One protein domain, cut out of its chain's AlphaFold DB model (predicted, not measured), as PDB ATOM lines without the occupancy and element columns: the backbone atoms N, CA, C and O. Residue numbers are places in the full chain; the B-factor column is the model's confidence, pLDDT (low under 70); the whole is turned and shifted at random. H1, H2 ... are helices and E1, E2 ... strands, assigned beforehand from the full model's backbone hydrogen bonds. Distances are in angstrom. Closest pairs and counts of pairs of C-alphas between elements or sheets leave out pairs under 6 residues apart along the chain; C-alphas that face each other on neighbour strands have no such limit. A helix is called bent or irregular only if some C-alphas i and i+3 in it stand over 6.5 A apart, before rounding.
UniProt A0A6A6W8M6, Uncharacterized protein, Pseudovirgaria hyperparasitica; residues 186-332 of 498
ATOM      1  N   PRO A 186      38.801  91.642 213.685       81.31
ATOM      2  CA  PRO A 186      38.546  90.204 213.795       81.31
ATOM      3  C   PRO A 186      37.577  89.880 214.945       81.31
ATOM      4  O   PRO A 186      36.767  88.961 214.846       81.31
ATOM      5  N   PHE A 187      37.570  90.691 215.997       80.31
ATOM      6  CA  PHE A 187      36.633  90.613 217.116       80.31
ATOM      7  C   PHE A 187      36.127  92.010 217.477       80.31
ATOM      8  O   PHE A 187      36.726  93.015 217.106       80.31
ATOM      9  N   GLY A 188      34.983  92.108 218.157       74.88
ATOM     10  CA  GLY A 188      34.427  93.409 218.529       74.88
ATOM     11  C   GLY A 188      35.406  94.219 219.395       74.88
ATOM     12  O   GLY A 188      36.118  93.632 220.202       74.88
ATOM     13  N   PRO A 189      35.411  95.564 219.319       69.50
ATOM     14  CA  PRO A 189      36.350  96.413 220.069       69.50
ATOM     15  C   PRO A 189      36.204  96.312 221.597       69.50
ATOM     16  O   PRO A 189      37.042  96.819 222.334       69.50
ATOM     17  N   ARG A 190      35.119  95.694 222.075       78.56
ATOM     18  CA  ARG A 190      34.845  95.443 223.496       78.56
ATOM     19  C   ARG A 190      35.221  94.031 223.942       78.56
ATOM     20  O   ARG A 190      35.138  93.746 225.129       78.56
ATOM     21  N   ILE A 191      35.577  93.154 223.008       83.75
ATOM     22  CA  ILE A 191      35.945  91.777 223.308       83.75
ATOM     23  C   ILE A 191      37.449  91.765 223.553       83.75
ATOM     24  O   ILE A 191      38.237  91.959 222.629       83.75
ATOM     25  N   GLN A 192      37.836  91.588 224.811       87.25
ATOM     26  CA  GLN A 192      39.225  91.346 225.172       87.25
ATOM     27  C   GLN A 192      39.513  89.859 224.989       87.25
ATOM     28  O   GLN A 192      38.723  89.015 225.408       87.25
ATOM     29  N   LEU A 193      40.623  89.542 224.323       92.75
ATOM     30  CA  LEU A 193      41.096  88.165 224.253       92.75
ATOM     31  C   LEU A 193      41.607  87.764 225.632       92.75
ATOM     32  O   LEU A 193      42.271  88.555 226.299       92.75
ATOM     33  N   GLN A 194      41.305  86.543 226.048       94.62
ATOM     34  CA  GLN A 194      41.589  86.050 227.386       94.62
ATOM     35  C   GLN A 194      42.228  84.670 227.347       94.62
ATOM     36  O   GLN A 194      41.871  83.799 226.548       94.62
ATOM     37  N   VAL A 195      43.154  84.450 228.268       94.94
ATOM     38  CA  VAL A 195      43.850  83.180 228.464       94.94
ATOM     39  C   VAL A 195      43.613  82.668 229.877       94.94
ATOM     40  O   VAL A 195      43.260  83.428 230.778       94.94
ATOM     41  N   VAL A 196      43.783  81.367 230.080       92.56
ATOM     42  CA  VAL A 196      43.532  80.721 231.368       92.56
ATOM     43  C   VAL A 196      44.806  80.762 232.211       92.56
ATOM     44  O   VAL A 196      45.786  80.069 231.933       92.56
ATOM     45  N   GLY A 197      44.785  81.601 233.245       89.19
ATOM     46  CA  GLY A 197      45.868  81.748 234.210       89.19
ATOM     47  C   GLY A 197      45.926  80.628 235.260       89.19
ATOM     48  O   GLY A 197      45.156  79.665 235.222       89.19
ATOM     49  N   PRO A 198      46.833  80.748 236.246       85.62
ATOM     50  CA  PRO A 198      46.903  79.831 237.377       85.62
ATOM     51  C   PRO A 198      45.569  79.793 238.124       85.62
ATOM     52  O   PRO A 198      45.009  80.843 238.428       85.62
ATOM     53  N   LYS A 199      45.100  78.592 238.487       86.94
ATOM     54  CA  LYS A 199      43.792  78.362 239.140       86.94
ATOM     55  C   LYS A 199      42.576  78.632 238.241       86.94
ATOM     56  O   LYS A 199      41.517  78.985 238.749       86.94
ATOM     57  N   ASP A 200      42.741  78.480 236.929       88.19
ATOM     58  CA  ASP A 200      41.671  78.619 235.934       88.19
ATOM     59  C   ASP A 200      41.000  80.006 235.901       88.19
ATOM     60  O   ASP A 200      39.854  80.154 235.479       88.19
ATOM     61  N   THR A 201      41.711  81.057 236.320       91.31
ATOM     62  CA  THR A 201      41.197  82.430 236.247       91.31
ATOM     63  C   THR A 201      41.447  83.029 234.861       91.31
ATOM     64  O   THR A 201      42.594  82.976 234.403       91.31
ATOM     65  N   PRO A 202      40.446  83.641 234.203       92.50
ATOM     66  CA  PRO A 202      40.658  84.327 232.934       92.50
ATOM     67  C   PRO A 202      41.542  85.565 233.139       92.50
ATOM     68  O   PRO A 202      41.334  86.344 234.069       92.50
ATOM     69  N   LEU A 203      42.545  85.726 232.277       93.31
ATOM     70  CA  LEU A 203      43.476  86.851 232.258       93.31
ATOM     71  C   LEU A 203      43.500  87.480 230.867       93.31
ATOM     72  O   LEU A 203      43.531  86.762 229.868       93.31
ATOM     73  N   ASP A 204      43.549  88.806 230.801       92.56
ATOM     74  CA  ASP A 204      43.543  89.525 229.528       92.56
ATOM     75  C   ASP A 204      44.864  89.345 228.765       92.56
ATOM     76  O   ASP A 204      45.963  89.483 229.308       92.56
ATOM     77  N   TRP A 205      44.755  89.045 227.475       91.38
ATOM     78  CA  TRP A 205      45.879  88.894 226.562       91.38
ATOM     79  C   TRP A 205      46.302  90.255 225.978       91.38
ATOM     80  O   TRP A 205      45.443  91.022 225.532       91.38
ATOM     81  N   PRO A 206      47.613  90.557 225.894       91.19
ATOM     82  CA  PRO A 206      48.748  89.700 226.242       91.19
ATOM     83  C   PRO A 206      49.109  89.713 227.734       91.19
ATOM     84  O   PRO A 206      49.273  90.771 228.341       91.19
ATOM     85  N   VAL A 207      49.347  88.525 228.303       86.50
ATOM     86  CA  VAL A 207      49.795  88.371 229.696       86.50
ATOM     87  C   VAL A 207      51.324  88.414 229.760       86.50
ATOM     88  O   VAL A 207      52.005  87.712 229.014       86.50
ATOM     89  N   ARG A 208      51.891  89.225 230.662       84.69
ATOM     90  CA  ARG A 208      53.347  89.294 230.885       84.69
ATOM     91  C   ARG A 208      53.764  88.399 232.051       84.69
ATOM     92  O   ARG A 208      53.234  88.542 233.145       84.69
ATOM     93  N   GLY A 209      54.765  87.544 231.833       74.06
ATOM     94  CA  GLY A 209      55.463  86.831 232.912       74.06
ATOM     95  C   GLY A 209      54.671  85.713 233.597       74.06
ATOM     96  O   GLY A 209      55.073  85.274 234.668       74.06
ATOM     97  N   LEU A 210      53.569  85.251 233.000       71.00
ATOM     98  CA  LEU A 210      52.858  84.055 233.445       71.00
ATOM     99  C   LEU A 210      52.938  82.959 232.390       71.00
ATOM    100  O   LEU A 210      52.689  83.201 231.209       71.00
ATOM    101  N   GLU A 211      53.193  81.740 232.856       70.19
ATOM    102  CA  GLU A 211      52.986  80.513 232.091       70.19
ATOM    103  C   GLU A 211      51.486  80.207 232.034       70.19
ATOM    104  O   GLU A 211      50.958  79.346 232.741       70.19
ATOM    105  N   SER A 212      50.767  80.984 231.226       71.06
ATOM    106  CA  SER A 212      49.441  80.577 230.779       71.06
ATOM    107  C   SER A 212      49.573  79.313 229.930       71.06
ATOM    108  O   SER A 212      50.509  79.193 229.140       71.06
ATOM    109  N   LYS A 213      48.632  78.379 230.096       80.88
ATOM    110  CA  LYS A 213      48.686  77.067 229.433       80.88
ATOM    111  C   LYS A 213      47.711  76.910 228.270       80.88
ATOM    112  O   LYS A 213      47.903  76.011 227.464       80.88
ATOM    113  N   ARG A 214      46.653  77.725 228.203       91.88
ATOM    114  CA  ARG A 214      45.613  77.629 227.165       91.88
ATOM    115  C   ARG A 214      44.811  78.918 227.022       91.88
ATOM    116  O   ARG A 214      44.761  79.731 227.949       91.88
ATOM    117  N   SER A 215      44.130  79.071 225.895       94.19
ATOM    118  CA  SER A 215      43.130  80.121 225.684       94.19
ATOM    119  C   SER A 215      41.809  79.810 226.390       94.19
ATOM    120  O   SER A 215      41.498  78.653 226.686       94.19
ATOM    121  N   THR A 216      41.019  80.850 226.657       95.25
ATOM    122  CA  THR A 216      39.594  80.696 227.006       95.25
ATOM    123  C   THR A 216      38.799  80.162 225.811       95.25
ATOM    124  O   THR A 216      39.226  80.310 224.663       95.25
ATOM    125  N   GLU A 217      37.637  79.555 226.062       94.12
ATOM    126  CA  GLU A 217      36.779  79.006 225.001       94.12
ATOM    127  C   GLU A 217      36.299  80.105 224.041       94.12
ATOM    128  O   GLU A 217      36.305  79.930 222.821       94.12
ATOM    129  N   GLU A 218      35.984  81.284 224.573       93.69
ATOM    130  CA  GLU A 218      35.592  82.454 223.796       93.69
ATOM    131  C   GLU A 218      36.726  82.911 222.870       93.69
ATOM    132  O   GLU A 218      36.504  83.162 221.685       93.69
ATOM    133  N   THR A 219      37.959  82.970 223.380       95.31
ATOM    134  CA  THR A 219      39.136  83.356 222.583       95.31
ATOM    135  C   THR A 219      39.436  82.331 221.496       95.31
ATOM    136  O   THR A 219      39.708  82.710 220.354       95.31
ATOM    137  N   LEU A 220      39.310  81.042 221.813       95.12
ATOM    138  CA  LEU A 220      39.478  79.957 220.850       95.12
ATOM    139  C   LEU A 220      38.405  80.003 219.745       95.12
ATOM    140  O   LEU A 220      38.710  79.820 218.567       95.12
ATOM    141  N   SER A 221      37.157  80.328 220.089       94.25
ATOM    142  CA  SER A 221      36.074  80.521 219.115       94.25
ATOM    143  C   SER A 221      36.365  81.679 218.149       94.25
ATOM    144  O   SER A 221      36.216  81.547 216.928       94.25
ATOM    145  N   LEU A 222      36.875  82.802 218.665       94.56
ATOM    146  CA  LEU A 222      37.303  83.936 217.838       94.56
ATOM    147  C   LEU A 222      38.480  83.577 216.931       94.56
ATOM    148  O   LEU A 222      38.522  84.032 215.786       94.56
ATOM    149  N   PHE A 223      39.411  82.758 217.419       96.25
ATOM    150  CA  PHE A 223      40.514  82.238 216.621       96.25
ATOM    151  C   PHE A 223      39.993  81.385 215.455       96.25
ATOM    152  O   PHE A 223      40.322  81.656 214.301       96.25
ATOM    153  N   TYR A 224      39.088  80.432 215.709       95.69
ATOM    154  CA  TYR A 224      38.462  79.618 214.656       95.69
ATOM    155  C   TYR A 224      37.669  80.433 213.639       95.69
ATOM    156  O   TYR A 224      37.662  80.111 212.446       95.69
ATOM    157  N   SER A 225      37.018  81.502 214.090       94.38
ATOM    158  CA  SER A 225      36.369  82.448 213.195       94.38
ATOM    159  C   SER A 225      37.379  83.118 212.251       94.38
ATOM    160  O   SER A 225      37.097  83.282 211.066       94.38
ATOM    161  N   GLU A 226      38.575  83.469 212.730       96.88
ATOM    162  CA  GLU A 226      39.633  84.033 211.884       96.88
ATOM    163  C   GLU A 226      40.260  82.994 210.942       96.88
ATOM    164  O   GLU A 226      40.450  83.284 209.761       96.88
ATOM    165  N   LEU A 227      40.465  81.752 211.395       97.06
ATOM    166  CA  LEU A 227      40.870  80.647 210.514       97.06
ATOM    167  C   LEU A 227      39.867  80.446 209.366       97.06
ATOM    168  O   LEU A 227      40.248  80.205 208.218       97.06
ATOM    169  N   SER A 228      38.573  80.586 209.665       95.25
ATOM    170  CA  SER A 228      37.501  80.490 208.669       95.25
ATOM    171  C   SER A 228      37.572  81.629 207.647       95.25
ATOM    172  O   SER A 228      37.343  81.395 206.459       95.25
ATOM    173  N   MET A 229      37.953  82.837 208.081       96.56
ATOM    174  CA  MET A 229      38.199  83.976 207.194       96.56
ATOM    175  C   MET A 229      39.375  83.707 206.247       96.56
ATOM    176  O   MET A 229      39.228  83.878 205.036       96.56
ATOM    177  N   TYR A 230      40.510  83.218 206.763       97.94
ATOM    178  CA  TYR A 230      41.671  82.845 205.945       97.94
ATOM    179  C   TYR A 230      41.318  81.765 204.911       97.94
ATOM    180  O   TYR A 230      41.624  81.899 203.720       97.94
ATOM    181  N   LYS A 231      40.630  80.699 205.348       96.88
ATOM    182  CA  LYS A 231      40.169  79.610 204.474       96.88
ATOM    183  C   LYS A 231      39.238  80.131 203.384       96.88
ATOM    184  O   LYS A 231      39.405  79.773 202.219       96.88
ATOM    185  N   HIS A 232      38.290  80.995 203.737       95.75
ATOM    186  CA  HIS A 232      37.371  81.556 202.759       95.75
ATOM    187  C   HIS A 232      38.079  82.470 201.754       95.75
ATOM    188  O   HIS A 232      37.883  82.304 200.554       95.75
ATOM    189  N   ALA A 233      38.944  83.375 202.216       97.56
ATOM    190  CA  ALA A 233      39.729  84.243 201.341       97.56
ATOM    191  C   ALA A 233      40.586  83.435 200.353       97.56
ATOM    192  O   ALA A 233      40.692  83.798 199.183       97.56
ATOM    193  N   SER A 234      41.130  82.301 200.803       97.50
ATOM    194  CA  SER A 234      41.853  81.356 199.949       97.50
ATOM    195  C   SER A 234      40.940  80.692 198.912       97.50
ATOM    196  O   SER A 234      41.303  80.605 197.743       97.50
ATOM    197  N   LEU A 235      39.734  80.270 199.315       96.31
ATOM    198  CA  LEU A 235      38.744  79.645 198.430       96.31
ATOM    199  C   LEU A 235      38.315  80.581 197.292       96.31
ATOM    200  O   LEU A 235      38.271  80.163 196.138       96.31
ATOM    201  N   ILE A 236      38.058  81.854 197.603       97.06
ATOM    202  CA  ILE A 236      37.714  82.869 196.596       97.06
ATOM    203  C   ILE A 236      38.946  83.510 195.949       97.06
ATOM    204  O   ILE A 236      38.803  84.481 195.216       97.06
ATOM    205  N   LYS A 237      40.161  83.013 196.217       97.31
ATOM    206  CA  LYS A 237      41.417  83.546 195.665       97.31
ATOM    207  C   LYS A 237      41.545  85.066 195.846       97.31
ATOM    208  O   LYS A 237      41.876  85.779 194.904       97.31
ATOM    209  N   TYR A 238      41.207  85.587 197.025       97.81
ATOM    210  CA  TYR A 238      41.348  87.008 197.342       97.81
ATOM    211  C   TYR A 238      42.562  87.230 198.252       97.81
ATOM    212  O   TYR A 238      42.452  87.276 199.479       97.81
ATOM    213  N   ASP A 239      43.728  87.383 197.622       97.50
ATOM    214  CA  ASP A 239      45.028  87.416 198.303       97.50
ATOM    215  C   ASP A 239      45.152  88.538 199.345       97.50
ATOM    216  O   ASP A 239      45.655  88.284 200.436       97.50
ATOM    217  N   GLU A 240      44.652  89.753 199.073       97.50
ATOM    218  CA  GLU A 240      44.720  90.879 200.029       97.50
ATOM    219  C   GLU A 240      44.090  90.520 201.383       97.50
ATOM    220  O   GLU A 240      44.656  90.799 202.440       97.50
ATOM    221  N   ILE A 241      42.930  89.861 201.352       97.38
ATOM    222  CA  ILE A 241      42.218  89.447 202.560       97.38
ATOM    223  C   ILE A 241      42.901  88.246 203.205       97.38
ATOM    224  O   ILE A 241      43.014  88.212 204.429       97.38
ATOM    225  N   ARG A 242      43.389  87.282 202.409       97.81
ATOM    226  CA  ARG A 242      44.138  86.130 202.934       97.81
ATOM    227  C   ARG A 242      45.361  86.599 203.720       97.81
ATOM    228  O   ARG A 242      45.550  86.175 204.857       97.81
ATOM    229  N   ILE A 243      46.138  87.522 203.152       97.56
ATOM    230  CA  ILE A 243      47.331  88.102 203.783       97.56
ATOM    231  C   ILE A 243      46.949  88.879 205.050       97.56
ATOM    232  O   ILE A 243      47.596  88.721 206.088       97.56
ATOM    233  N   TYR A 244      45.880  89.683 205.004       97.69
ATOM    234  CA  TYR A 244      45.406  90.417 206.180       97.69
ATOM    235  C   TYR A 244      44.974  89.469 207.310       97.69
ATOM    236  O   TYR A 244      45.366  89.655 208.461       97.69
ATOM    237  N   SER A 245      44.233  88.410 206.979       97.69
ATOM    238  CA  SER A 245      43.809  87.395 207.945       97.69
ATOM    239  C   SER A 245      44.992  86.615 208.516       97.69
ATOM    240  O   SER A 245      45.095  86.454 209.729       97.69
ATOM    241  N   SER A 246      45.954  86.227 207.671       97.81
ATOM    242  CA  SER A 246      47.217  85.606 208.095       97.81
ATOM    243  C   SER A 246      47.952  86.470 209.116       97.81
ATOM    244  O   SER A 246      48.388  85.985 210.159       97.81
ATOM    245  N   LYS A 247      48.047  87.779 208.867       97.19
ATOM    246  CA  LYS A 247      48.666  88.714 209.810       97.19
ATOM    247  C   LYS A 247      47.924  88.749 211.150       97.19
ATOM    248  O   LYS A 247      48.580  88.730 212.194       97.19
ATOM    249  N   ASN A 248      46.591  88.773 211.138       96.06
ATOM    250  CA  ASN A 248      45.794  88.745 212.367       96.06
ATOM    251  C   ASN A 248      46.010  87.448 213.149       96.06
ATOM    252  O   ASN A 248      46.221  87.513 214.352       96.06
ATOM    253  N   ILE A 249      46.016  86.291 212.480       97.06
ATOM    254  CA  ILE A 249      46.281  84.983 213.104       97.06
ATOM    255  C   ILE A 249      47.651  84.988 213.789       97.06
ATOM    256  O   ILE A 249      47.754  84.642 214.961       97.06
ATOM    257  N   ARG A 250      48.690  85.450 213.083       96.56
ATOM    258  CA  ARG A 250      50.079  85.420 213.567       96.56
ATOM    259  C   ARG A 250      50.376  86.375 214.717       96.56
ATOM    260  O   ARG A 250      51.272  86.112 215.510       96.56
ATOM    261  N   THR A 251      49.685  87.512 214.772       94.31
ATOM    262  CA  THR A 251      50.038  88.611 215.694       94.31
ATOM    263  C   THR A 251      48.952  88.954 216.704       94.31
ATOM    264  O   THR A 251      49.246  89.544 217.741       94.31
ATOM    265  N   GLY A 252      47.701  88.613 216.405       91.88
ATOM    266  CA  GLY A 252      46.535  89.019 217.176       91.88
ATOM    267  C   GLY A 252      46.096  88.008 218.226       91.88
ATOM    268  O   GLY A 252      45.432  88.415 219.173       91.88
ATOM    269  N   TYR A 253      46.467  86.732 218.096       94.75
ATOM    270  CA  TYR A 253      45.963  85.658 218.952       94.75
ATOM    271  C   TYR A 253      47.072  84.986 219.766       94.75
ATOM    272  O   TYR A 253      48.206  84.877 219.289       94.75
ATOM    273  N   PRO A 254      46.767  84.523 220.990       94.69
ATOM    274  CA  PRO A 254      47.634  83.580 221.677       94.69
ATOM    275  C   PRO A 254      47.684  82.252 220.911       94.69
ATOM    276  O   PRO A 254      46.675  81.804 220.374       94.69
ATOM    277  N   ILE A 255      48.859  81.627 220.875       95.62
ATOM    278  CA  ILE A 255      49.085  80.351 220.188       95.62
ATOM    279  C   ILE A 255      49.554  79.341 221.228       95.62
ATOM    280  O   ILE A 255      50.697  79.421 221.685       95.62
ATOM    281  N   TYR A 256      48.657  78.436 221.615       94.81
ATOM    282  CA  TYR A 256      48.939  77.273 222.454       94.81
ATOM    283  C   TYR A 256      48.658  75.991 221.663       94.81
ATOM    284  O   TYR A 256      48.394  76.023 220.458       94.81
ATOM    285  N   LYS A 257      48.742  74.836 222.328       92.94
ATOM    286  CA  LYS A 257      48.601  73.530 221.676       92.94
ATOM    287  C   LYS A 257      47.285  73.385 220.893       92.94
ATOM    288  O   LYS A 257      47.315  72.845 219.791       92.94
ATOM    289  N   GLU A 258      46.150  73.869 221.412       94.12
ATOM    290  CA  GLU A 258      44.850  73.749 220.739       94.12
ATOM    291  C   GLU A 258      44.806  74.564 219.439       94.12
ATOM    292  O   GLU A 258      44.332  74.074 218.411       94.12
ATOM    293  N   GLU A 259      45.348  75.782 219.450       96.56
ATOM    294  CA  GLU A 259      45.445  76.618 218.254       96.56
ATOM    295  C   GLU A 259      46.395  76.014 217.219       96.56
ATOM    296  O   GLU A 259      46.083  76.026 216.027       96.56
ATOM    297  N   VAL A 260      47.524  75.444 217.655       95.94
ATOM    298  CA  VAL A 260      48.477  74.772 216.760       95.94
ATOM    299  C   VAL A 260      47.842  73.562 216.080       95.94
ATOM    300  O   VAL A 260      47.974  73.408 214.866       95.94
ATOM    301  N   ILE A 261      47.090  72.744 216.823       93.25
ATOM    302  CA  ILE A 261      46.330  71.621 216.255       93.25
ATOM    303  C   ILE A 261      45.365  72.124 215.178       93.25
ATOM    304  O   ILE A 261      45.363  71.612 214.060       93.25
ATOM    305  N   ALA A 262      44.596  73.175 215.464       95.25
ATOM    306  CA  ALA A 262      43.653  73.718 214.493       95.25
ATOM    307  C   ALA A 262      44.333  74.331 213.257       95.25
ATOM    308  O   ALA A 262      43.786  74.247 212.155       95.25
ATOM    309  N   LEU A 263      45.515  74.932 213.413       96.62
ATOM    310  CA  LEU A 263      46.322  75.423 212.294       96.62
ATOM    311  C   LEU A 263      46.791  74.276 211.394       96.62
ATOM    312  O   LEU A 263      46.648  74.366 210.172       96.62
ATOM    313  N   LEU A 264      47.297  73.194 211.988       93.44
ATOM    314  CA  LEU A 264      47.720  71.997 211.261       93.44
ATOM    315  C   LEU A 264      46.550  71.356 210.508       93.44
ATOM    316  O   LEU A 264      46.657  71.121 209.310       93.44
ATOM    317  N   GLU A 265      45.414  71.151 211.180       90.62
ATOM    318  CA  GLU A 265      44.240  70.489 210.595       90.62
ATOM    319  C   GLU A 265      43.548  71.312 209.506       90.62
ATOM    320  O   GLU A 265      43.034  70.760 208.535       90.62
ATOM    321  N   ARG A 266      43.441  72.634 209.688       94.00
ATOM    322  CA  ARG A 266      42.528  73.456 208.873       94.00
ATOM    323  C   ARG A 266      43.231  74.369 207.886       94.00
ATOM    324  O   ARG A 266      42.584  74.794 206.926       94.00
ATOM    325  N   ILE A 267      44.490  74.726 208.137       96.75
ATOM    326  CA  ILE A 267      45.165  75.822 207.434       96.75
ATOM    327  C   ILE A 267      46.426  75.375 206.712       96.75
ATOM    328  O   ILE A 267      46.652  75.865 205.608       96.75
ATOM    329  N   TYR A 268      47.218  74.462 207.276       94.19
ATOM    330  CA  TYR A 268      48.526  74.105 206.721       94.19
ATOM    331  C   TYR A 268      48.450  73.676 205.250       94.19
ATOM    332  O   TYR A 268      49.123  74.254 204.400       94.19
ATOM    333  N   GLU A 269      47.546  72.754 204.910       91.12
ATOM    334  CA  GLU A 269      47.359  72.299 203.527       91.12
ATOM    335  C   GLU A 269      46.933  73.451 202.589       91.12
ATOM    336  O   GLU A 269      47.407  73.574 201.456       91.12
ATOM    337  N   ILE A 270      46.064  74.349 203.068       95.25
ATOM    338  CA  ILE A 270      45.603  75.517 202.307       95.25
ATOM    339  C   ILE A 270      46.761  76.491 202.072       95.25
ATOM    340  O   ILE A 270      46.912  77.004 200.962       95.25
ATOM    341  N   ALA A 271      47.583  76.746 203.090       96.56
ATOM    342  CA  ALA A 271      48.767  77.591 202.985       96.56
ATOM    343  C   ALA A 271      49.779  76.995 201.993       96.56
ATOM    344  O   ALA A 271      50.215  77.703 201.084       96.56
ATOM    345  N   SER A 272      50.045  75.688 202.072       93.00
ATOM    346  CA  SER A 272      50.887  74.941 201.128       93.00
ATOM    347  C   SER A 272      50.389  75.052 199.685       93.00
ATOM    348  O   SER A 272      51.154  75.432 198.795       93.00
ATOM    349  N   LYS A 273      49.091  74.819 199.439       93.50
ATOM    350  CA  LYS A 273      48.471  74.955 198.104       93.50
ATOM    351  C   LYS A 273      48.601  76.371 197.540       93.50
ATOM    352  O   LYS A 273      48.844  76.536 196.346       93.50
ATOM    353  N   ASN A 274      48.464  77.387 198.391       95.00
ATOM    354  CA  ASN A 274      48.585  78.795 198.005       95.00
ATOM    355  C   ASN A 274      50.030  79.321 198.017       95.00
ATOM    356  O   ASN A 274      50.243  80.476 197.650       95.00
ATOM    357  N   LYS A 275      51.013  78.497 198.405       95.56
ATOM    358  CA  LYS A 275      52.422  78.890 198.582       95.56
ATOM    359  C   LYS A 275      52.586  80.083 199.535       95.56
ATOM    360  O   LYS A 275      53.417  80.959 199.303       95.56
ATOM    361  N   ASP A 276      51.777  80.128 200.592       96.81
ATOM    362  CA  ASP A 276      51.848  81.155 201.635       96.81
ATOM    363  C   ASP A 276      52.978  80.811 202.617       96.81
ATOM    364  O   ASP A 276      52.754  80.231 203.678       96.81
ATOM    365  N   VAL A 277      54.215  81.105 202.201       96.19
ATOM    366  CA  VAL A 277      55.444  80.725 202.920       96.19
ATOM    367  C   VAL A 277      55.440  81.256 204.351       96.19
ATOM    368  O   VAL A 277      55.738  80.513 205.276       96.19
ATOM    369  N   GLU A 278      55.004  82.500 204.563       96.75
ATOM    370  CA  GLU A 278      54.966  83.093 205.902       96.75
ATOM    371  C   GLU A 278      54.009  82.363 206.854       96.75
ATOM    372  O   GLU A 278      54.287  82.265 208.049       96.75
ATOM    373  N   MET A 279      52.870  81.876 206.349       97.69
ATOM    374  CA  MET A 279      51.945  81.080 207.154       97.69
ATOM    375  C   MET A 279      52.493  79.670 207.404       97.69
ATOM    376  O   MET A 279      52.365  79.162 208.514       97.69
ATOM    377  N   ILE A 280      53.124  79.044 206.407       96.25
ATOM    378  CA  ILE A 280      53.745  77.714 206.549       96.25
ATOM    379  C   ILE A 280      54.856  77.749 207.604       96.25
ATOM    380  O   ILE A 280      54.861  76.910 208.508       96.25
ATOM    381  N   ASP A 281      55.752  78.731 207.522       96.12
ATOM    382  CA  ASP A 281      56.857  78.912 208.466       96.12
ATOM    383  C   ASP A 281      56.317  79.153 209.878       96.12
ATOM    384  O   ASP A 281      56.723  78.489 210.826       96.12
ATOM    385  N   PHE A 282      55.308  80.017 210.014       97.69
ATOM    386  CA  PHE A 282      54.667  80.273 211.301       97.69
ATOM    387  C   PHE A 282      54.047  79.015 211.929       97.69
ATOM    388  O   PHE A 282      54.224  78.779 213.125       97.69
ATOM    389  N   ILE A 283      53.323  78.202 211.150       96.62
ATOM    390  CA  ILE A 283      52.727  76.955 211.658       96.62
ATOM    391  C   ILE A 283      53.828  75.965 212.044       96.62
ATOM    392  O   ILE A 283      53.726  75.313 213.082       96.62
ATOM    393  N   THR A 284      54.891  75.879 211.246       93.44
ATOM    394  CA  THR A 284      56.058  75.023 211.504       93.44
ATOM    395  C   THR A 284      56.755  75.415 212.807       93.44
ATOM    396  O   THR A 284      56.955  74.570 213.681       93.44
ATOM    397  N   ASP A 285      57.035  76.705 212.994       94.94
ATOM    398  CA  ASP A 285      57.658  77.244 214.203       94.94
ATOM    399  C   ASP A 285      56.782  77.024 215.440       94.94
ATOM    400  O   ASP A 285      57.271  76.593 216.488       94.94
ATOM    401  N   ALA A 286      55.473  77.267 215.328       94.94
ATOM    402  CA  ALA A 286      54.534  77.036 216.419       94.94
ATOM    403  C   ALA A 286      54.428  75.541 216.777       94.94
ATOM    404  O   ALA A 286      54.393  75.188 217.956       94.94
ATOM    405  N   THR A 287      54.454  74.661 215.774       92.25
ATOM    406  CA  THR A 287      54.476  73.201 215.955       92.25
ATOM    407  C   THR A 287      55.730  72.760 216.700       92.25
ATOM    408  O   THR A 287      55.636  72.040 217.690       92.25
ATOM    409  N   HIS A 288      56.906  73.245 216.296       88.44
ATOM    410  CA  HIS A 288      58.153  72.933 216.991       88.44
ATOM    411  C   HIS A 288      58.185  73.475 218.420       88.44
ATOM    412  O   HIS A 288      58.606  72.768 219.332       88.44
ATOM    413  N   LYS A 289      57.702  74.702 218.639       90.25
ATOM    414  CA  LYS A 289      57.651  75.321 219.967       90.25
ATOM    415  C   LYS A 289      56.800  74.523 220.962       90.25
ATOM    416  O   LYS A 289      57.133  74.493 222.142       90.25
ATOM    417  N   HIS A 290      55.718  73.898 220.498       90.00
ATOM    418  CA  HIS A 290      54.779  73.149 221.339       90.00
ATOM    419  C   HIS A 290      54.919  71.621 221.211       90.00
ATOM    420  O   HIS A 290      54.043  70.892 221.671       90.00
ATOM    421  N   ALA A 291      56.011  71.118 220.620       84.50
ATOM    422  CA  ALA A 291      56.176  69.706 220.264       84.50
ATOM    423  C   ALA A 291      55.908  68.725 221.424       84.50
ATOM    424  O   ALA A 291      55.184  67.745 221.241       84.50
ATOM    425  N   ASP A 292      56.412  69.011 222.627       81.44
ATOM    426  CA  ASP A 292      56.257  68.133 223.798       81.44
ATOM    427  C   ASP A 292      54.785  67.965 224.224       81.44
ATOM    428  O   ASP A 292      54.309  66.858 224.514       81.44
ATOM    429  N   GLU A 293      54.027  69.065 224.225       85.19
ATOM    430  CA  GLU A 293      52.596  69.068 224.554       85.19
ATOM    431  C   GLU A 293      51.766  68.405 223.450       85.19
ATOM    432  O   GLU A 293      50.790  67.691 223.709       85.19
ATOM    433  N   LEU A 294      52.178  68.633 222.207       83.19
ATOM    434  CA  LEU A 294      51.544  68.123 221.007       83.19
ATOM    435  C   LEU A 294      51.639  66.590 220.939       83.19
ATOM    436  O   LEU A 294      50.614  65.925 220.798       83.19
ATOM    437  N   ILE A 295      52.827  66.007 221.129       76.25
ATOM    438  CA  ILE A 295      53.042  64.546 221.077       76.25
ATOM    439  C   ILE A 295      52.190  63.802 222.111       76.25
ATOM    440  O   ILE A 295      51.717  62.693 221.860       76.25
ATOM    441  N   SER A 296      51.950  64.433 223.258       77.12
ATOM    442  CA  SER A 296      51.116  63.880 224.327       77.12
ATOM    443  C   SER A 296      49.614  63.907 224.000       77.12
ATOM    444  O   SER A 296      48.812  63.315 224.724       77.12
ATOM    445  N   THR A 297      49.204  64.593 222.929       79.25
ATOM    446  CA  THR A 297      47.797  64.824 222.591       79.25
ATOM    447  C   THR A 297      47.263  63.759 221.615       79.25
ATOM    448  O   THR A 297      47.779  63.628 220.504       79.25
ATOM    449  N   PRO A 298      46.169  63.037 221.947       73.56
ATOM    450  CA  PRO A 298      45.603  61.994 221.081       73.56
ATOM    451  C   PRO A 298      45.175  62.483 219.691       73.56
ATOM    452  O   PRO A 298      45.258  61.729 218.726       73.56
ATOM    453  N   ALA A 299      44.743  63.744 219.576       73.25
ATOM    454  CA  ALA A 299      44.348  64.344 218.303       73.25
ATOM    455  C   ALA A 299      45.489  64.318 217.276       73.25
ATOM    456  O   ALA A 299      45.259  64.040 216.106       73.25
ATOM    457  N   ILE A 300      46.741  64.489 217.710       71.50
ATOM    458  CA  ILE A 300      47.886  64.462 216.794       71.50
ATOM    459  C   ILE A 300      48.145  63.069 216.260       71.50
ATOM    460  O   ILE A 300      48.525  62.935 215.102       71.50
ATOM    461  N   ARG A 301      47.876  62.024 217.048       68.12
ATOM    462  CA  ARG A 301      47.908  60.660 216.519       68.12
ATOM    463  C   ARG A 301      46.900  60.508 215.381       68.12
ATOM    464  O   ARG A 301      47.262  59.924 214.368       68.12
ATOM    465  N   HIS A 302      45.692  61.053 215.524       70.44
ATOM    466  CA  HIS A 302      44.691  61.021 214.458       70.44
ATOM    467  C   HIS A 302      45.157  61.799 213.220       70.44
ATOM    468  O   HIS A 302      45.099  61.257 212.124       70.44
ATOM    469  N   ILE A 303      45.684  63.019 213.388       67.75
ATOM    470  CA  ILE A 303      46.200  63.825 212.267       67.75
ATOM    471  C   ILE A 303      47.348  63.096 211.567       67.75
ATOM    472  O   ILE A 303      47.342  62.948 210.351       67.75
ATOM    473  N   LEU A 304      48.308  62.570 212.327       66.88
ATOM    474  CA  LEU A 304      49.434  61.805 211.801       66.88
ATOM    475  C   LEU A 304      48.945  60.567 211.031       66.88
ATOM    476  O   LEU A 304      49.389  60.340 209.912       66.88
ATOM    477  N   GLN A 305      47.981  59.818 211.577       65.75
ATOM    478  CA  GLN A 305      47.360  58.676 210.895       65.75
ATOM    479  C   GLN A 305      46.648  59.084 209.600       65.75
ATOM    480  O   GLN A 305      46.798  58.402 208.592       65.75
ATOM    481  N   SER A 306      45.911  60.199 209.595       65.06
ATOM    482  CA  SER A 306      45.218  60.679 208.395       65.06
ATOM    483  C   SER A 306      46.160  61.272 207.344       65.06
ATOM    484  O   SER A 306      45.852  61.228 206.158       65.06
ATOM    485  N   SER A 307      47.301  61.827 207.759       62.56
ATOM    486  CA  SER A 307      48.167  62.633 206.892       62.56
ATOM    487  C   SER A 307      49.400  61.898 206.361       62.56
ATOM    488  O   SER A 307      50.001  62.388 205.409       62.56
ATOM    489  N   ILE A 308      49.780  60.733 206.910       57.41
ATOM    490  CA  ILE A 308      50.946  59.946 206.443       57.41
ATOM    491  C   ILE A 308      50.830  59.522 204.965       57.41
ATOM    492  O   ILE A 308      51.854  59.285 204.326       57.41
ATOM    493  N   ASN A 309      49.621  59.494 204.397       50.31
ATOM    494  CA  ASN A 309      49.395  58.948 203.056       50.31
ATOM    495  C   ASN A 309      49.282  60.007 201.957       50.31
ATOM    496  O   ASN A 309      49.494  59.680 200.791       50.31
ATOM    497  N   GLU A 310      48.964  61.262 202.297       57.81
ATOM    498  CA  GLU A 310      48.563  62.253 201.284       57.81
ATOM    499  C   GLU A 310      48.996  63.701 201.571       57.81
ATOM    500  O   GLU A 310      49.043  64.499 200.633       57.81
ATOM    501  N   ASP A 311      49.345  64.070 202.813       66.00
ATOM    502  CA  ASP A 311      49.463  65.485 203.190       66.00
ATOM    503  C   ASP A 311      50.839  65.872 203.757       66.00
ATOM    504  O   ASP A 311      51.400  65.264 204.670       66.00
ATOM    505  N   SER A 312      51.336  66.997 203.249       69.75
ATOM    506  CA  SER A 312      52.450  67.784 203.769       69.75
ATOM    507  C   SER A 312      52.417  68.014 205.291       69.75
ATOM    508  O   SER A 312      53.482  68.049 205.911       69.75
ATOM    509  N   ALA A 313      51.234  68.132 205.908       69.31
ATOM    510  CA  ALA A 313      51.094  68.268 207.362       69.31
ATOM    511  C   ALA A 313      51.583  67.018 208.119       69.31
ATOM    512  O   ALA A 313      52.207  67.123 209.177       69.31
ATOM    513  N   GLY A 314      51.362  65.828 207.552       68.56
ATOM    514  CA  GLY A 314      51.796  64.557 208.132       68.56
ATOM    515  C   GLY A 314      53.312  64.422 208.154       68.56
ATOM    516  O   GLY A 314      53.877  63.966 209.146       68.56
ATOM    517  N   HIS A 315      53.988  64.891 207.101       67.81
ATOM    518  CA  HIS A 315      55.450  64.936 207.061       67.81
ATOM    519  C   HIS A 315      56.033  65.869 208.124       67.81
ATOM    520  O   HIS A 315      57.004  65.492 208.777       67.81
ATOM    521  N   LEU A 316      55.432  67.045 208.331       70.25
ATOM    522  CA  LEU A 316      55.850  67.977 209.381       70.25
ATOM    523  C   LEU A 316      55.687  67.357 210.777       70.25
ATOM    524  O   LEU A 316      56.601  67.418 211.598       70.25
ATOM    525  N   LEU A 317      54.544  66.721 211.039       69.06
ATOM    526  CA  LEU A 317      54.288  66.057 212.317       69.06
ATOM    527  C   LEU A 317      55.214  64.861 212.552       69.06
ATOM    528  O   LEU A 317      55.703  64.678 213.664       69.06
ATOM    529  N   LEU A 318      55.492  64.067 211.518       66.88
ATOM    530  CA  LEU A 318      56.441  62.962 211.609       66.88
ATOM    531  C   LEU A 318      57.859  63.477 211.891       66.88
ATOM    532  O   LEU A 318      58.528  62.944 212.771       66.88
ATOM    533  N   ASP A 319      58.296  64.534 211.204       70.12
ATOM    534  CA  ASP A 319      59.587  65.183 211.456       70.12
ATOM    535  C   ASP A 319      59.676  65.727 212.891       70.12
ATOM    536  O   ASP A 319      60.664  65.495 213.586       70.12
ATOM    537  N   MET A 320      58.611  66.362 213.392       73.69
ATOM    538  CA  MET A 320      58.516  66.807 214.786       73.69
ATOM    539  C   MET A 320      58.643  65.634 215.775       73.69
ATOM    540  O   MET A 320      59.446  65.706 216.709       73.69
ATOM    541  N   VAL A 321      57.883  64.550 215.580       66.00
ATOM    542  CA  VAL A 321      57.941  63.354 216.443       66.00
ATOM    543  C   VAL A 321      59.350  62.763 216.433       66.00
ATOM    544  O   VAL A 321      59.902  62.461 217.492       66.00
ATOM    545  N   LEU A 322      59.968  62.638 215.260       62.31
ATOM    546  CA  LEU A 322      61.315  62.092 215.117       62.31
ATOM    547  C   LEU A 322      62.374  62.973 215.779       62.31
ATOM    548  O   LEU A 322      63.205  62.453 216.522       62.31
ATOM    549  N   LYS A 323      62.323  64.294 215.574       67.44
ATOM    550  CA  LYS A 323      63.235  65.253 216.216       67.44
ATOM    551  C   LYS A 323      63.130  65.195 217.733       67.44
ATOM    552  O   LYS A 323      64.151  65.086 218.405       67.44
ATOM    553  N   THR A 324      61.911  65.181 218.266       58.34
ATOM    554  CA  THR A 324      61.683  65.136 219.717       58.34
ATOM    555  C   THR A 324      62.156  63.806 220.308       58.34
ATOM    556  O   THR A 324      62.815  63.776 221.345       58.34
ATOM    557  N   THR A 325      61.919  62.695 219.603       55.38
ATOM    558  CA  THR A 325      62.383  61.364 220.024       55.38
ATOM    559  C   THR A 325      63.912  61.250 219.966       55.38
ATOM    560  O   THR A 325      64.527  60.716 220.887       55.38
ATOM    561  N   SER A 326      64.543  61.794 218.921       52.16
ATOM    562  CA  SER A 326      66.004  61.857 218.767       52.16
ATOM    563  C   SER A 326      66.652  62.737 219.843       52.16
ATOM    564  O   SER A 326      67.649  62.352 220.453       52.16
ATOM    565  N   GLN A 327      66.044  63.881 220.164       52.81
ATOM    566  CA  GLN A 327      66.503  64.767 221.231       52.81
ATOM    567  C   GLN A 327      66.367  64.113 222.613       52.81
ATOM    568  O   GLN A 327      67.301  64.171 223.414       52.81
ATOM    569  N   ALA A 328      65.258  63.417 222.880       46.91
ATOM    570  CA  ALA A 328      65.091  62.629 224.099       46.91
ATOM    571  C   ALA A 328      66.163  61.527 224.216       46.91
ATOM    572  O   ALA A 328      66.711  61.307 225.296       46.91
ATOM    573  N   GLN A 329      66.532  60.880 223.106       46.50
ATOM    574  CA  GLN A 329      67.621  59.895 223.076       46.50
ATOM    575  C   GLN A 329      68.997  60.511 223.310       46.50
ATOM    576  O   GLN A 329      69.793  59.938 224.055       46.50
ATOM    577  N   ALA A 330      69.278  61.668 222.709       35.09
ATOM    578  CA  ALA A 330      70.521  62.399 222.931       35.09
ATOM    579  C   ALA A 330      70.675  62.786 224.410       35.09
ATOM    580  O   ALA A 330      71.745  62.595 224.987       35.09
ATOM    581  N   ASN A 331      69.589  63.235 225.044       39.22
ATOM    582  CA  ASN A 331      69.568  63.578 226.465       39.22
ATOM    583  C   ASN A 331      69.780  62.344 227.359       39.22
ATOM    584  O   ASN A 331      70.610  62.386 228.261       39.22
ATOM    585  N   LEU A 332      69.135  61.210 227.058       39.38
ATOM    586  CA  LEU A 332      69.362  59.947 227.778       39.38
ATOM    587  C   LEU A 332      70.804  59.432 227.638       39.38
ATOM    588  O   LEU A 332      71.358  58.861 228.580       39.38
TER     589      LEU A 332
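This is residues 186 to 332 of the 498 residues of an uncharacterized protein of Pseudovirgaria hyperparasitica (UniProt A0A6A6W8M6). Four helices, H1 to H4, stand side by side in an up-and-down bundle, and H6 and H7 extend it on the side of H3, with the short H5 between H4 and H6. A small hairpin of strands, E1 and E2, sits at the end of H1 where that helix begins, and at the far side residues 326 to 332 of H7 stick out. The printed part has 147 residues, with two antiparallel strands, order E1 - E2, followed by seven named helices; the class is mostly helix. The whole is compact, with a radius of gyration of the C-alphas of 16.0 A, yet flat, spanning 48 by 43 by 22 A.

Find C-alpha 194 at (41.589, 86.050, 227.386), where E1, residues 194 to 196, begins; E2 is residues 202 to 204. H1, residues 217 to 235, runs 26.7 A from C-alpha 217 at (36.779, 79.006, 225.001). Then come H2, residues 239 to 252, 19.0 A; H3, 257 to 274, 24.2 A; H4, 277 to 289, 18.0 A; H5, 291 to 295; and H6, 298 to 307, 14.4 A. H7, residues 312 to 332, runs 30.4 A to C-alpha 332 at (69.362, 59.947, 227.778).

Start at the hairpin of E1 and E2, where N 195 and O 203 are 2.8 A apart, within hydrogen-bond range. Residues 195 to 196 of E1 also pair, antiparallel, with residues 214 to 215. The closest C-alphas of E1 and H1, those of Gln 194 and Thr 219, are 6.0 A apart. H1 and H2, a helical hairpin, touch at Ala 233 and Arg 242, C-alphas 5.1 A apart. H3 is the hub, touching five helices; it is irregular, C-alphas 266 and 269 being 7.3 A apart, with a kink of 47 degrees near residue 267. It touches H1 at a shallow tilt of 6 degrees, the same way, closest at the C-alphas of Lys 231 and Ile 267, 6.9 A. H3 and H4, another helical hairpin, come closest at the C-alphas of Ala 271 and Ile 280, 6.1 A. H6 and H7 touch at a steep tilt of 53 degrees, opposite ways, with the C-alphas of Ser 307 and Gly 314 closest at 4.3 A. H5 touches H7, the closest C-alphas being those of Ala 291 and Met 320, 6.6 A. Every O i to N i+4 pair is within hydrogen-bond range in H1, H2, H4, H5, H6 and H7; in H3, 11 of 14 are.

The C-alphas farthest apart, of Ile 236 and Leu 332, are 50.0 A apart. The printed part has no cut. The link from E2 to H1 is long; the other links are tight. Mean pLDDT of the printed part is 84.6, but of H7 it is 59.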